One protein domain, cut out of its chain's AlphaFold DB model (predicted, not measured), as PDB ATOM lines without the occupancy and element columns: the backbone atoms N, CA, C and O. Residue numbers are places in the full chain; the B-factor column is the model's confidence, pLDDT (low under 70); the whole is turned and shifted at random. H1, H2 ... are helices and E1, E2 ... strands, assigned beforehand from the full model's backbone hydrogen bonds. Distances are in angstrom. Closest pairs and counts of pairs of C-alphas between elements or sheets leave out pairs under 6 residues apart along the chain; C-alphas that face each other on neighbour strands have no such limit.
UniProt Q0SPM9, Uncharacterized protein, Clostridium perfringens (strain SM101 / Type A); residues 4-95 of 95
ATOM      1  N   ILE A   4      21.509  10.780  53.072       95.44
ATOM      2  CA  ILE A   4      20.374  10.819  52.158       95.44
ATOM      3  C   ILE A   4      20.129   9.402  51.658       95.44
ATOM      4  O   ILE A   4      21.068   8.687  51.303       95.44
ATOM      5  N   ARG A   5      18.860   8.995  51.650       96.81
ATOM      6  CA  ARG A   5      18.437   7.763  50.990       96.81
ATOM      7  C   ARG A   5      18.128   8.067  49.530       96.81
ATOM      8  O   ARG A   5      17.381   9.005  49.252       96.81
ATOM      9  N   TYR A   6      18.691   7.286  48.623       96.94
ATOM     10  CA  TYR A   6      18.467   7.421  47.189       96.94
ATOM     11  C   TYR A   6      18.541   6.062  46.498       96.94
ATOM     12  O   TYR A   6      19.174   5.125  46.987       96.94
ATOM     13  N   VAL A   7      17.881   5.970  45.348       97.06
ATOM     14  CA  VAL A   7      17.877   4.791  44.484       97.06
ATOM     15  C   VAL A   7      18.688   5.111  43.240       97.06
ATOM     16  O   VAL A   7      18.339   6.028  42.504       97.06
ATOM     17  N   LEU A   8      19.768   4.373  42.998       96.25
ATOM     18  CA  LEU A   8      20.548   4.464  41.768       96.25
ATOM     19  C   LEU A   8      19.882   3.659  40.654       96.25
ATOM     20  O   LEU A   8      19.382   2.558  40.895       96.25
ATOM     21  N   THR A   9      19.915   4.187  39.432       93.75
ATOM     22  CA  THR A   9      19.556   3.430  38.229       93.75
ATOM     23  C   THR A   9      20.771   2.642  37.716       93.75
ATOM     24  O   THR A   9      21.907   3.007  38.032       93.75
ATOM     25  N   PRO A  10      20.571   1.600  36.887       92.19
ATOM     26  CA  PRO A  10      21.651   0.812  36.281       92.19
ATOM     27  C   PRO A  10      22.725   1.607  35.525       92.19
ATOM     28  O   PRO A  10      23.825   1.112  35.285       92.19
ATOM     29  N   GLU A  11      22.410   2.824  35.090       88.62
ATOM     30  CA  GLU A  11      23.319   3.699  34.351       88.62
ATOM     31  C   GLU A  11      24.138   4.630  35.257       88.62
ATOM     32  O   GLU A  11      25.040   5.317  34.769       88.62
ATOM     33  N   ALA A  12      23.839   4.676  36.557       88.62
ATOM     34  CA  ALA A  12      24.541   5.529  37.506       88.62
ATOM     35  C   ALA A  12      25.977   5.057  37.742       88.62
ATOM     36  O   ALA A  12      26.282   3.861  37.649       88.62
ATOM     37  N   TYR A  13      26.852   5.978  38.145       81.31
ATOM     38  CA  TYR A  13      28.165   5.584  38.642       81.31
ATOM     39  C   TYR A  13      27.996   4.781  39.934       81.31
ATOM     40  O   TYR A  13      27.156   5.089  40.772       81.31
ATOM     41  N   GLY A  14      28.771   3.706  40.074       78.44
ATOM     42  CA  GLY A  14      28.702   2.835  41.251       78.44
ATOM     43  C   GLY A  14      27.521   1.857  41.279       78.44
ATOM     44  O   GLY A  14      27.489   1.010  42.167       78.44
ATOM     45  N   SER A  15      26.599   1.906  40.305       83.69
ATOM     46  CA  SER A  15      25.451   0.984  40.217       83.69
ATOM     47  C   SER A  15      25.806  -0.421  39.713       83.69
ATOM     48  O   SER A  15      25.067  -1.371  39.945       83.69
ATOM     49  N   ASN A  16      26.923  -0.560  38.988       85.62
ATOM     50  CA  ASN A  16      27.340  -1.795  38.311       85.62
ATOM     51  C   ASN A  16      26.246  -2.442  37.432       85.62
ATOM     52  O   ASN A  16      26.264  -3.655  37.229       85.62
ATOM     53  N   GLY A  17      25.325  -1.646  36.873       89.31
ATOM     54  CA  GLY A  17      24.245  -2.148  36.016       89.31
ATOM     55  C   GLY A  17      22.997  -2.619  36.767       89.31
ATOM     56  O   GLY A  17      22.121  -3.224  36.151       89.31
ATOM     57  N   GLU A  18      22.888  -2.342  38.066       91.56
ATOM     58  CA  GLU A  18      21.758  -2.746  38.904       91.56
ATOM     59  C   GLU A  18      21.052  -1.537  39.533       91.56
ATOM     60  O   GLU A  18      21.619  -0.453  39.663       91.56
ATOM     61  N   PHE A  19      19.796  -1.720  39.945       93.94
ATOM     62  CA  PHE A  19      19.136  -0.747  40.813       93.94
ATOM     63  C   PHE A  19      19.653  -0.910  42.244       93.94
ATOM     64  O   PHE A  19      19.583  -2.010  42.795       93.94
ATOM     65  N   ILE A  20      20.130   0.174  42.863       95.56
ATOM     66  CA  ILE A  20      20.677   0.143  44.230       95.56
ATOM     67  C   ILE A  20      19.922   1.127  45.119       95.56
ATOM     68  O   ILE A  20      20.002   2.329  44.900       95.56
ATOM     69  N   ASP A  21      19.251   0.632  46.161       95.62
ATOM     70  CA  ASP A  21      18.750   1.456  47.271       95.62
ATOM     71  C   ASP A  21      19.878   1.644  48.295       95.62
ATOM     72  O   ASP A  21      20.385   0.672  48.866       95.62
ATOM     73  N   LYS A  22      20.318   2.889  48.481       94.50
ATOM     74  CA  LYS A  22      21.492   3.240  49.283       94.50
ATOM     75  C   LYS A  22      21.167   4.384  50.235       94.50
ATOM     76  O   LYS A  22      20.419   5.303  49.916       94.50
ATOM     77  N   ILE A  23      21.804   4.349  51.404       96.94
ATOM     78  CA  ILE A  23      21.938   5.508  52.288       96.94
ATOM     79  C   ILE A  23      23.390   5.965  52.189       96.94
ATOM     80  O   ILE A  23      24.296   5.234  52.588       96.94
ATOM     81  N   GLY A  24      23.609   7.147  51.624       94.94
ATOM     82  CA  GLY A  24      24.933   7.741  51.451       94.94
ATOM     83  C   GLY A  24      24.951   9.198  51.884       94.94
ATOM     84  O   GLY A  24      23.912   9.783  52.176       94.94
ATOM     85  N   THR A  25      26.130   9.795  51.927       96.38
ATOM     86  CA  THR A  25      26.277  11.224  52.193       96.38
ATOM     87  C   THR A  25      25.799  12.059  51.002       96.38
ATOM     88  O   THR A  25      25.682  11.567  49.876       96.38
ATOM     89  N   LEU A  26      25.563  13.351  51.229       95.44
ATOM     90  CA  LEU A  26      25.315  14.315  50.152       95.44
ATOM     91  C   LEU A  26      26.423  14.296  49.078       95.44
ATOM     92  O   LEU A  26      26.136  14.391  47.886       95.44
ATOM     93  N   GLY A  27      27.680  14.131  49.494       96.00
ATOM     94  CA  GLY A  27      28.822  13.983  48.593       96.00
ATOM     95  C   GLY A  27      28.727  12.727  47.730       96.00
ATOM     96  O   GLY A  27      28.930  12.810  46.518       96.00
ATOM     97  N   ASP A  28      28.338  11.594  48.322       95.62
ATOM     98  CA  ASP A  28      28.126  10.346  47.579       95.62
ATOM     99  C   ASP A  28      27.043  10.517  46.508       95.62
ATOM    100  O   ASP A  28      27.249  10.111  45.372       95.62
ATOM    101  N   LEU A  29      25.927  11.185  46.826       95.88
ATOM    102  CA  LEU A  29      24.865  11.462  45.852       95.88
ATOM    103  C   LEU A  29      25.396  12.248  44.640       95.88
ATOM    104  O   LEU A  29      25.097  11.911  43.493       95.88
ATOM    105  N   VAL A  30      26.198  13.291  44.871       95.56
ATOM    106  CA  VAL A  30      26.778  14.115  43.795       95.56
ATOM    107  C   VAL A  30      27.754  13.313  42.930       95.56
ATOM    108  O   VAL A  30      27.782  13.492  41.706       95.56
ATOM    109  N   VAL A  31      28.542  12.431  43.544       94.38
ATOM    110  CA  VAL A  31      29.512  11.576  42.848       94.38
ATOM    111  C   VAL A  31      28.808  10.472  42.058       94.38
ATOM    112  O   VAL A  31      29.046  10.354  40.856       94.38
ATOM    113  N   ASP A  32      27.902   9.723  42.687       94.19
ATOM    114  CA  ASP A  32      27.205   8.575  42.092       94.19
ATOM    115  C   ASP A  32      26.299   9.008  40.924       94.19
ATOM    116  O   ASP A  32      26.201   8.331  39.896       94.19
ATOM    117  N   THR A  33      25.682  10.191  41.020       93.62
ATOM    118  CA  THR A  33      24.890  10.760  39.913       93.62
ATOM    119  C   THR A  33      25.741  11.353  38.794       93.62
ATOM    120  O   THR A  33      25.243  11.594  37.693       93.62
ATOM    121  N   GLY A  34      27.011  11.663  39.068       92.62
ATOM    122  CA  GLY A  34      27.871  12.403  38.150       92.62
ATOM    123  C   GLY A  34      27.291  13.763  37.742       92.62
ATOM    124  O   GLY A  34      27.633  14.270  36.669       92.62
ATOM    125  N   MET A  35      26.408  14.364  38.552       94.00
ATOM    126  CA  MET A  35      25.609  15.518  38.123       94.00
ATOM    127  C   MET A  35      26.454  16.736  37.737       94.00
ATOM    128  O   MET A  35      26.104  17.476  36.818       94.00
ATOM    129  N   LEU A  36      27.615  16.890  38.376       94.88
ATOM    130  CA  LEU A  36      28.582  17.959  38.119       94.88
ATOM    131  C   LEU A  36      29.624  17.603  37.041       94.88
ATOM    132  O   LEU A  36      30.502  18.408  36.740       94.88
ATOM    133  N   LEU A  37      29.557  16.409  36.444       91.31
ATOM    134  CA  LEU A  37      30.466  15.980  35.371       91.31
ATOM    135  C   LEU A  37      29.972  16.386  33.978       91.31
ATOM    136  O   LEU A  37      30.730  16.312  33.011       91.31
ATOM    137  N   ARG A  38      28.704  16.794  33.851       86.69
ATOM    138  CA  ARG A  38      28.134  17.195  32.561       86.69
ATOM    139  C   ARG A  38      28.809  18.457  32.014       86.69
ATOM    140  O   ARG A  38      29.257  19.284  32.810       86.69
ATOM    141  N   PRO A  39      28.808  18.668  30.681       87.12
ATOM    142  CA  PRO A  39      29.453  19.826  30.054       87.12
ATOM    143  C   PRO A  39      29.022  21.182  30.622       87.12
ATOM    144  O   PRO A  39      29.808  22.118  30.628       87.12
ATOM    145  N   GLN A  40      27.787  21.275  31.122       90.19
ATOM    146  CA  GLN A  40      27.246  22.477  31.758       90.19
ATOM    147  C   GLN A  40      27.981  22.894  33.044       90.19
ATOM    148  O   GLN A  40      27.998  24.074  33.366       90.19
ATOM    149  N   PHE A  41      28.582  21.942  33.764       92.38
ATOM    150  CA  PHE A  41      29.313  22.194  35.005       92.38
ATOM    151  C   PHE A  41      30.817  21.963  34.831       92.38
ATOM    152  O   PHE A  41      31.610  22.730  35.359       92.38
ATOM    153  N   ASP A  42      31.240  20.929  34.096       93.06
ATOM    154  CA  ASP A  42      32.655  20.554  33.924       93.06
ATOM    155  C   ASP A  42      33.445  20.545  35.252       93.06
ATOM    156  O   ASP A  42      34.519  21.142  35.378       93.06
ATOM    157  N   LYS A  43      32.873  19.894  36.274       92.94
ATOM    158  CA  LYS A  43      33.379  19.842  37.660       92.94
ATOM    159  C   LYS A  43      33.453  21.188  38.390       92.94
ATOM    160  O   LYS A  43      34.063  21.271  39.456       92.94
ATOM    161  N   THR A  44      32.820  22.221  37.856       96.56
ATOM    162  CA  THR A  44      32.562  23.473  38.572       96.56
ATOM    163  C   THR A  44      31.421  23.238  39.550       96.56
ATOM    164  O   THR A  44      30.345  22.796  39.149       96.56
ATOM    165  N   ILE A  45      31.672  23.489  40.831       96.69
ATOM    166  CA  ILE A  45      30.671  23.433  41.890       96.69
ATOM    167  C   ILE A  45      29.879  24.740  41.803       96.69
ATOM    168  O   ILE A  45      30.449  25.799  42.074       96.69
ATOM    169  N   PRO A  46      28.606  24.696  41.379       96.44
ATOM    170  CA  PRO A  46      27.817  25.903  41.241       96.44
ATOM    171  C   PRO A  46      27.379  26.393  42.623       96.44
ATOM    172  O   PRO A  46      27.369  25.636  43.596       96.44
ATOM    173  N   ASN A  47      26.944  27.647  42.700       96.69
ATOM    174  CA  ASN A  47      26.399  28.187  43.941       96.69
ATOM    175  C   ASN A  47      25.216  27.367  44.509       96.69
ATOM    176  O   ASN A  47      24.484  26.672  43.795       96.69
ATOM    177  N   ILE A  48      24.977  27.535  45.812       97.44
ATOM    178  CA  ILE A  48      23.958  26.803  46.580       97.44
ATOM    179  C   ILE A  48      22.549  26.858  45.971       97.44
ATOM    180  O   ILE A  48      21.805  25.885  46.057       97.44
ATOM    181  N   LYS A  49      22.166  27.959  45.307       97.56
ATOM    182  CA  LYS A  49      20.825  28.080  44.709       97.56
ATOM    183  C   LYS A  49      20.641  27.100  43.555       97.56
ATOM    184  O   LYS A  49      19.560  26.538  43.405       97.56
ATOM    185  N   VAL A  50      21.688  26.895  42.757       96.75
ATOM    186  CA  VAL A  50      21.671  25.942  41.643       96.75
ATOM    187  C   VAL A  50      21.652  24.512  42.174       96.75
ATOM    188  O   VAL A  50      20.842  23.716  41.709       96.75
ATOM    189  N   LEU A  51      22.465  24.197  43.189       96.44
ATOM    190  CA  LEU A  51      22.437  22.874  43.820       96.44
ATOM    191  C   LEU A  51      21.070  22.560  44.438       96.44
ATOM    192  O   LEU A  51      20.511  21.506  44.158       96.44
ATOM    193  N   ASN A  52      20.475  23.498  45.181       97.88
ATOM    194  CA  ASN A  52      19.128  23.323  45.728       97.88
ATOM    195  C   ASN A  52      18.066  23.173  44.635       97.88
ATOM    196  O   ASN A  52      17.099  22.445  44.832       97.88
ATOM    197  N   SER A  53      18.237  23.800  43.466       97.38
ATOM    198  CA  SER A  53      17.351  23.537  42.329       97.38
ATOM    199  C   SER A  53      17.421  22.076  41.889       97.38
ATOM    200  O   SER A  53      16.375  21.487  41.654       97.38
ATOM    201  N   LEU A  54      18.621  21.489  41.817       96.31
ATOM    202  CA  LEU A  54      18.803  20.079  41.456       96.31
ATOM    203  C   LEU A  54      18.249  19.149  42.544       96.31
ATOM    204  O   LEU A  54      17.518  18.213  42.243       96.31
ATOM    205  N   PHE A  55      18.543  19.413  43.817       97.12
ATOM    206  CA  PHE A  55      18.106  18.556  44.922       97.12
ATOM    207  C   PHE A  55      16.587  18.545  45.117       97.12
ATOM    208  O   PHE A  55      16.030  17.504  45.471       97.12
ATOM    209  N   ARG A  56      15.901  19.652  44.811       98.00
ATOM    210  CA  ARG A  56      14.433  19.731  44.817       98.00
ATOM    211  C   ARG A  56      13.761  18.929  43.706       98.00
ATOM    212  O   ARG A  56      12.576  18.638  43.838       98.00
ATOM    213  N   GLU A  57      14.461  18.592  42.622       97.00
ATOM    214  CA  GLU A  57      13.863  17.764  41.567       97.00
ATOM    215  C   GLU A  57      13.543  16.360  42.092       97.00
ATOM    216  O   GLU A  57      12.552  15.773  41.670       97.00
ATOM    217  N   GLY A  58      14.328  15.843  43.047       96.88
ATOM    218  CA  GLY A  58      14.143  14.494  43.596       96.88
ATOM    219  C   GLY A  58      14.620  13.383  42.661       96.88
ATOM    220  O   GLY A  58      14.390  12.208  42.921       96.88
ATOM    221  N   TRP A  59      15.261  13.727  41.549       96.44
ATOM    222  CA  TRP A  59      15.844  12.759  40.632       96.44
ATOM    223  C   TRP A  59      16.923  13.409  39.772       96.44
ATOM    224  O   TRP A  59      16.978  14.627  39.611       96.44
ATOM    225  N   TYR A  60      17.782  12.577  39.191       94.56
ATOM    226  CA  TYR A  60      18.725  12.962  38.157       94.56
ATOM    227  C   TYR A  60      18.609  12.011  36.962       94.56
ATOM    228  O   TYR A  60      18.648  10.788  37.151       94.56
ATOM    229  N   PRO A  61      18.502  12.524  35.719       92.81
ATOM    230  CA  PRO A  61      18.188  11.690  34.568       92.81
ATOM    231  C   PRO A  61      19.179  10.553  34.333       92.81
ATOM    232  O   PRO A  61      20.343  10.810  34.011       92.81
ATOM    233  N   ARG A  62      18.656   9.315  34.363       88.81
ATOM    234  CA  ARG A  62      19.413   8.062  34.174       88.81
ATOM    235  C   ARG A  62      20.543   7.910  35.192       88.81
ATOM    236  O   ARG A  62      21.654   7.527  34.831       88.81
ATOM    237  N   SER A  63      20.312   8.329  36.433       93.38
ATOM    238  CA  SER A  63      21.304   8.128  37.487       93.38
ATOM    239  C   SER A  63      20.686   7.839  38.843       93.38
ATOM    240  O   SER A  63      21.033   6.829  39.437       93.38
ATOM    241  N   ALA A  64      19.791   8.678  39.366       96.06
ATOM    242  CA  ALA A  64      19.239   8.410  40.693       96.06
ATOM    243  C   ALA A  64      17.886   9.073  40.942       96.06
ATOM    244  O   ALA A  64      17.544  10.044  40.274       96.06
ATOM    245  N   GLU A  65      17.177   8.585  41.952       97.12
ATOM    246  CA  GLU A  65      15.964   9.170  42.530       97.12
ATOM    247  C   GLU A  65      16.126   9.301  44.053       97.12
ATOM    248  O   GLU A  65      16.768   8.464  44.689       97.12
ATOM    249  N   TRP A  66      15.575  10.355  44.651       97.25
ATOM    250  CA  TRP A  66      15.653  10.655  46.082       97.25
ATOM    251  C   TRP A  66      14.463  11.508  46.538       97.25
ATOM    252  O   TRP A  66      13.739  12.091  45.735       97.25
ATOM    253  N   GLU A  67      14.254  11.620  47.849       97.38
ATOM    254  CA  GLU A  67      13.245  12.539  48.387       97.38
ATOM    255  C   GLU A  67      13.709  13.992  48.233       97.38
ATOM    256  O   GLU A  67      14.766  14.314  48.771       97.38
ATOM    257  N   PRO A  68      12.960  14.886  47.555       97.81
ATOM    258  CA  PRO A  68      13.340  16.287  47.380       97.81
ATOM    259  C   PRO A  68      13.768  16.984  48.676       97.81
ATOM    260  O   PRO A  68      13.076  16.911  49.693       97.81
ATOM    261  N   PHE A  69      14.884  17.710  48.629       97.12
ATOM    262  CA  PHE A  69      15.415  18.434  49.785       97.12
ATOM    263  C   PHE A  69      16.152  19.713  49.377       97.12
ATOM    264  O   PHE A  69      16.408  19.970  48.200       97.12
ATOM    265  N   GLU A  70      16.499  20.505  50.386       97.56
ATOM    266  CA  GLU A  70      17.408  21.641  50.280       97.56
ATOM    267  C   GLU A  70      18.514  21.491  51.313       97.56
ATOM    268  O   GLU A  70      18.314  20.847  52.347       97.56
ATOM    269  N   ILE A  71      19.651  22.100  51.011       97.50
ATOM    270  CA  ILE A  71      20.782  22.251  51.915       97.50
ATOM    271  C   ILE A  71      20.923  23.707  52.338       97.50
ATOM    272  O   ILE A  71      20.572  24.627  51.583       97.50
ATOM    273  N   ASP A  72      21.445  23.908  53.538       97.56
ATOM    274  CA  ASP A  72      21.847  25.220  54.028       97.56
ATOM    275  C   ASP A  72      23.308  25.556  53.669       97.56
ATOM    276  O   ASP A  72      24.002  24.817  52.962       97.56
ATOM    277  N   SER A  73      23.765  26.731  54.104       97.06
ATOM    278  CA  SER A  73      25.124  27.208  53.836       97.06
ATOM    279  C   SER A  73      26.204  26.328  54.468       97.06
ATOM    280  O   SER A  73      27.288  26.213  53.895       97.06
ATOM    281  N   ASP A  74      25.934  25.725  55.624       96.88
ATOM    282  CA  ASP A  74      26.911  24.901  56.334       96.88
ATOM    283  C   ASP A  74      27.058  23.556  55.615       96.88
ATOM    284  O   ASP A  74      28.171  23.157  55.267       96.88
ATOM    285  N   GLU A  75      25.940  22.922  55.254       97.44
ATOM    286  CA  GLU A  75      25.918  21.715  54.423       97.44
ATOM    287  C   GLU A  75      26.560  21.946  53.044       97.44
ATOM    288  O   GLU A  75      27.267  21.074  52.532       97.44
ATOM    289  N   TYR A  76      26.355  23.123  52.447       97.62
ATOM    290  CA  TYR A  76      27.011  23.511  51.198       97.62
ATOM    291  C   TYR A  76      28.532  23.593  51.348       97.62
ATOM    292  O   TYR A  76      29.257  23.046  50.516       97.62
ATOM    293  N   ASN A  77      29.023  24.249  52.400       97.12
ATOM    294  CA  ASN A  77      30.459  24.378  52.643       97.12
ATOM    295  C   ASN A  77      31.102  23.009  52.890       97.12
ATOM    296  O   ASN A  77      32.126  22.699  52.283       97.12
ATOM    297  N   GLU A  78      30.462  22.151  53.689       97.38
ATOM    298  CA  GLU A  78      30.924  20.776  53.902       97.38
ATOM    299  C   GLU A  78      30.980  19.974  52.590       97.38
ATOM    300  O   GLU A  78      31.931  19.224  52.357       97.38
ATOM    301  N   LEU A  79      29.979  20.128  51.712       97.06
ATOM    302  CA  LEU A  79      29.965  19.492  50.392       97.06
ATOM    303  C   LEU A  79      31.119  19.982  49.518       97.06
ATOM    304  O   LEU A  79      31.801  19.172  48.888       97.06
ATOM    305  N   VAL A  80      31.343  21.293  49.474       97.00
ATOM    306  CA  VAL A  80      32.443  21.901  48.721       97.00
ATOM    307  C   VAL A  80      33.784  21.349  49.195       97.00
ATOM    308  O   VAL A  80      34.569  20.870  48.376       97.00
ATOM    309  N   GLU A  81      34.041  21.380  50.503       96.75
ATOM    310  CA  GLU A  81      35.289  20.888  51.093       96.75
ATOM    311  C   GLU A  81      35.520  19.414  50.756       96.75
ATOM    312  O   GLU A  81      36.606  19.038  50.306       96.75
ATOM    313  N   TYR A  82      34.479  18.590  50.886       96.56
ATOM    314  CA  TYR A  82      34.536  17.184  50.508       96.56
ATOM    315  C   TYR A  82      34.892  17.000  49.029       96.56
ATOM    316  O   TYR A  82      35.854  16.294  48.722       96.56
ATOM    317  N   LEU A  83      34.179  17.656  48.106       96.12
ATOM    318  CA  LEU A  83      34.408  17.507  46.664       96.12
ATOM    319  C   LEU A  83      35.814  17.964  46.250       96.12
ATOM    320  O   LEU A  83      36.444  17.320  45.409       96.12
ATOM    321  N   LEU A  84      36.328  19.038  46.852       96.00
ATOM    322  CA  LEU A  84      37.689  19.527  46.608       96.00
ATOM    323  C   LEU A  84      38.768  18.585  47.165       96.00
ATOM    324  O   LEU A  84      39.875  18.554  46.631       96.00
ATOM    325  N   SER A  85      38.455  17.808  48.205       95.88
ATOM    326  CA  SER A  85      39.392  16.861  48.823       95.88
ATOM    327  C   SER A  85      39.578  15.553  48.041       95.88
ATOM    328  O   SER A  85      40.522  14.804  48.308       95.88
ATOM    329  N   LEU A  86      38.698  15.254  47.077       94.25
ATOM    330  CA  LEU A  86      38.720  13.982  46.354       94.25
ATOM    331  C   LEU A  86      39.988  13.849  45.484       94.25
ATOM    332  O   LEU A  86      40.272  14.734  44.670       94.25
ATOM    333  N   PRO A  87      40.724  12.720  45.563       92.81
ATOM    334  CA  PRO A  87      41.962  12.510  44.810       92.81
ATOM    335  C   PRO A  87      41.669  12.140  43.345       92.81
ATOM    336  O   PRO A  87      41.818  10.994  42.924       92.81
ATOM    337  N   LEU A  88      41.219  13.115  42.554       89.12
ATOM    338  CA  LEU A  88      40.829  12.935  41.154       89.12
ATOM    339  C   LEU A  88      41.859  13.552  40.200       89.12
ATOM    340  O   LEU A  88      42.314  14.670  40.411       89.12
ATOM    341  N   ASN A  89      42.121  12.884  39.069       86.69
ATOM    342  CA  ASN A  89      43.012  13.400  38.014       86.69
ATOM    343  C   ASN A  89      42.605  14.795  37.503       86.69
ATOM    344  O   ASN A  89      43.456  15.608  37.155       86.69
ATOM    345  N   LYS A  90      41.296  15.066  37.449       87.62
ATOM    346  CA  LYS A  90      40.732  16.403  37.227       87.62
ATOM    347  C   LYS A  90      39.902  16.758  38.467       87.62
ATOM    348  O   LYS A  90      38.838  16.149  38.620       87.62
ATOM    349  N   PRO A  91      40.368  17.646  39.357       92.19
ATOM    350  CA  PRO A  91      39.657  17.968  40.591       92.19
ATOM    351  C   PRO A  91      38.390  18.787  40.317       92.19
ATOM    352  O   PRO A  91      38.211  19.338  39.226       92.19
ATOM    353  N   TYR A  92      37.511  18.844  41.315       95.00
ATOM    354  CA  TYR A  92      36.447  19.843  41.354       95.00
ATOM    355  C   TYR A  92      37.034  21.244  41.554       95.00
ATOM    356  O   TYR A  92      38.157  21.396  42.036       95.00
ATOM    357  N   LYS A  93      36.283  22.268  41.156       94.88
ATOM    358  CA  LYS A  93      36.661  23.678  41.310       94.88
ATOM    359  C   LYS A  93      35.441  24.508  41.686       94.88
ATOM    360  O   LYS A  93      34.324  24.137  41.342       94.88
ATOM    361  N   LEU A  94      35.661  25.617  42.375       90.75
ATOM    362  CA  LEU A  94      34.609  26.593  42.642       90.75
ATOM    363  C   LEU A  94      34.296  27.405  41.379       90.75
ATOM    364  O   LEU A  94      35.180  27.589  40.535       90.75
ATOM    365  N   GLU A  95      33.035  27.823  41.259       84.06
ATOM    366  CA  GLU A  95      32.586  28.848  40.304       84.06
ATOM    367  C   GLU A  95      33.299  30.189  40.531       84.06
ATOM    368  O   GLU A  95      33.477  30.580  41.710       84.06
TER     369      GLU A  95
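AT A GLANCE: This is residues 4 to 95 of the 95 residues of an uncharacterized protein of Clostridium perfringens (strain SM101 / Type A) (UniProt Q0SPM9). The short helix H1 forms the core, between a small three-stranded sheet that it packs on and the longer helix H3. H2 runs along another side, from near the first residues of H3 to the sheet, which it only grazes, and a loop of residues 33 to 47 leads from H1 to H2 and pairs briefly with the last residues. The printed part has 92 residues, with three named helices and three named strands in the order E1 E2 H1 H2 E3 H3, and under half of the residues are in these elements. The sheet, in the order E2 - E1 - E3, is antiparallel, and the class is mixed, helices and strands. The whole is compact and rounded, with a radius of gyration of the C-alphas of 12.5 A and spans of 32 by 29 by 22 A.

IN THESE COORDINATES: E1, residues 4 to 8, begins at C-alpha 4 (20.374, 10.819, 52.158) and is 12.2 A long. E2, residues 20 to 25, measures 14.7 A. H1, residues 26 to 32, is 10.1 A long. H2, residues 48 to 57, begins at C-alpha 48 (23.958, 26.803, 46.580) and measures 14.4 A. E3, residues 64 to 66, is 6.9 A long. H3, residues 73 to 85, measures 18.3 A and ends at C-alpha 85 (39.392, 16.861, 48.823).

HOW THE PARTS SIT: E1 and E2 form a hairpin, antiparallel at 144 degrees, with N 6 and O 22 2.9 A apart, within hydrogen-bond range. E3, on the other side of E1, is antiparallel to it at 147 degrees, with N 7 and O 65 at 2.8 A. E2, H1, H2 and E3 make a split strand-helix-strand unit, two strands running the same way with helices between them in the chain and E1 between them in the sheet; its crossover is right-handed. H1 is on the sheet; its closest C-alphas to E1 are those of Leu 26 and Ile 4, 6.4 A apart. H3 touches H1 with residues 79 to 83 alone, the closest C-alphas being those of Leu 79 and Gly 27, 5.9 A apart; they run the same way at a steep tilt of 43 degrees. H3 is not on the sheet. H2 is only just on the sheet, with 5 pairs of C-alphas within 10 A, and only grazes it with residues 55 to 57. H2 and H3 are close but not clearly touching, about perpendicular at 85 degrees, with the closest C-alphas, those of Ile 48 and Tyr 76, 6.4 A apart. H1 and H2 are apart. In H1 and H3 every O i to N i+4 pair is within hydrogen-bond range; in H2, 5 of 6 are.

THE WHOLE: The two C-alphas farthest apart, those of Gly 17 and Ser 73, are 34.4 A apart. The printed part has no cut. The links E1 to E2, of 11 residues, and H1 to H2, of 15, are long. Residues 44 to 45 pair with residues 93 to 94, parallel. The mean pLDDT of the printed part is 94.2, and no printed residue is under 70.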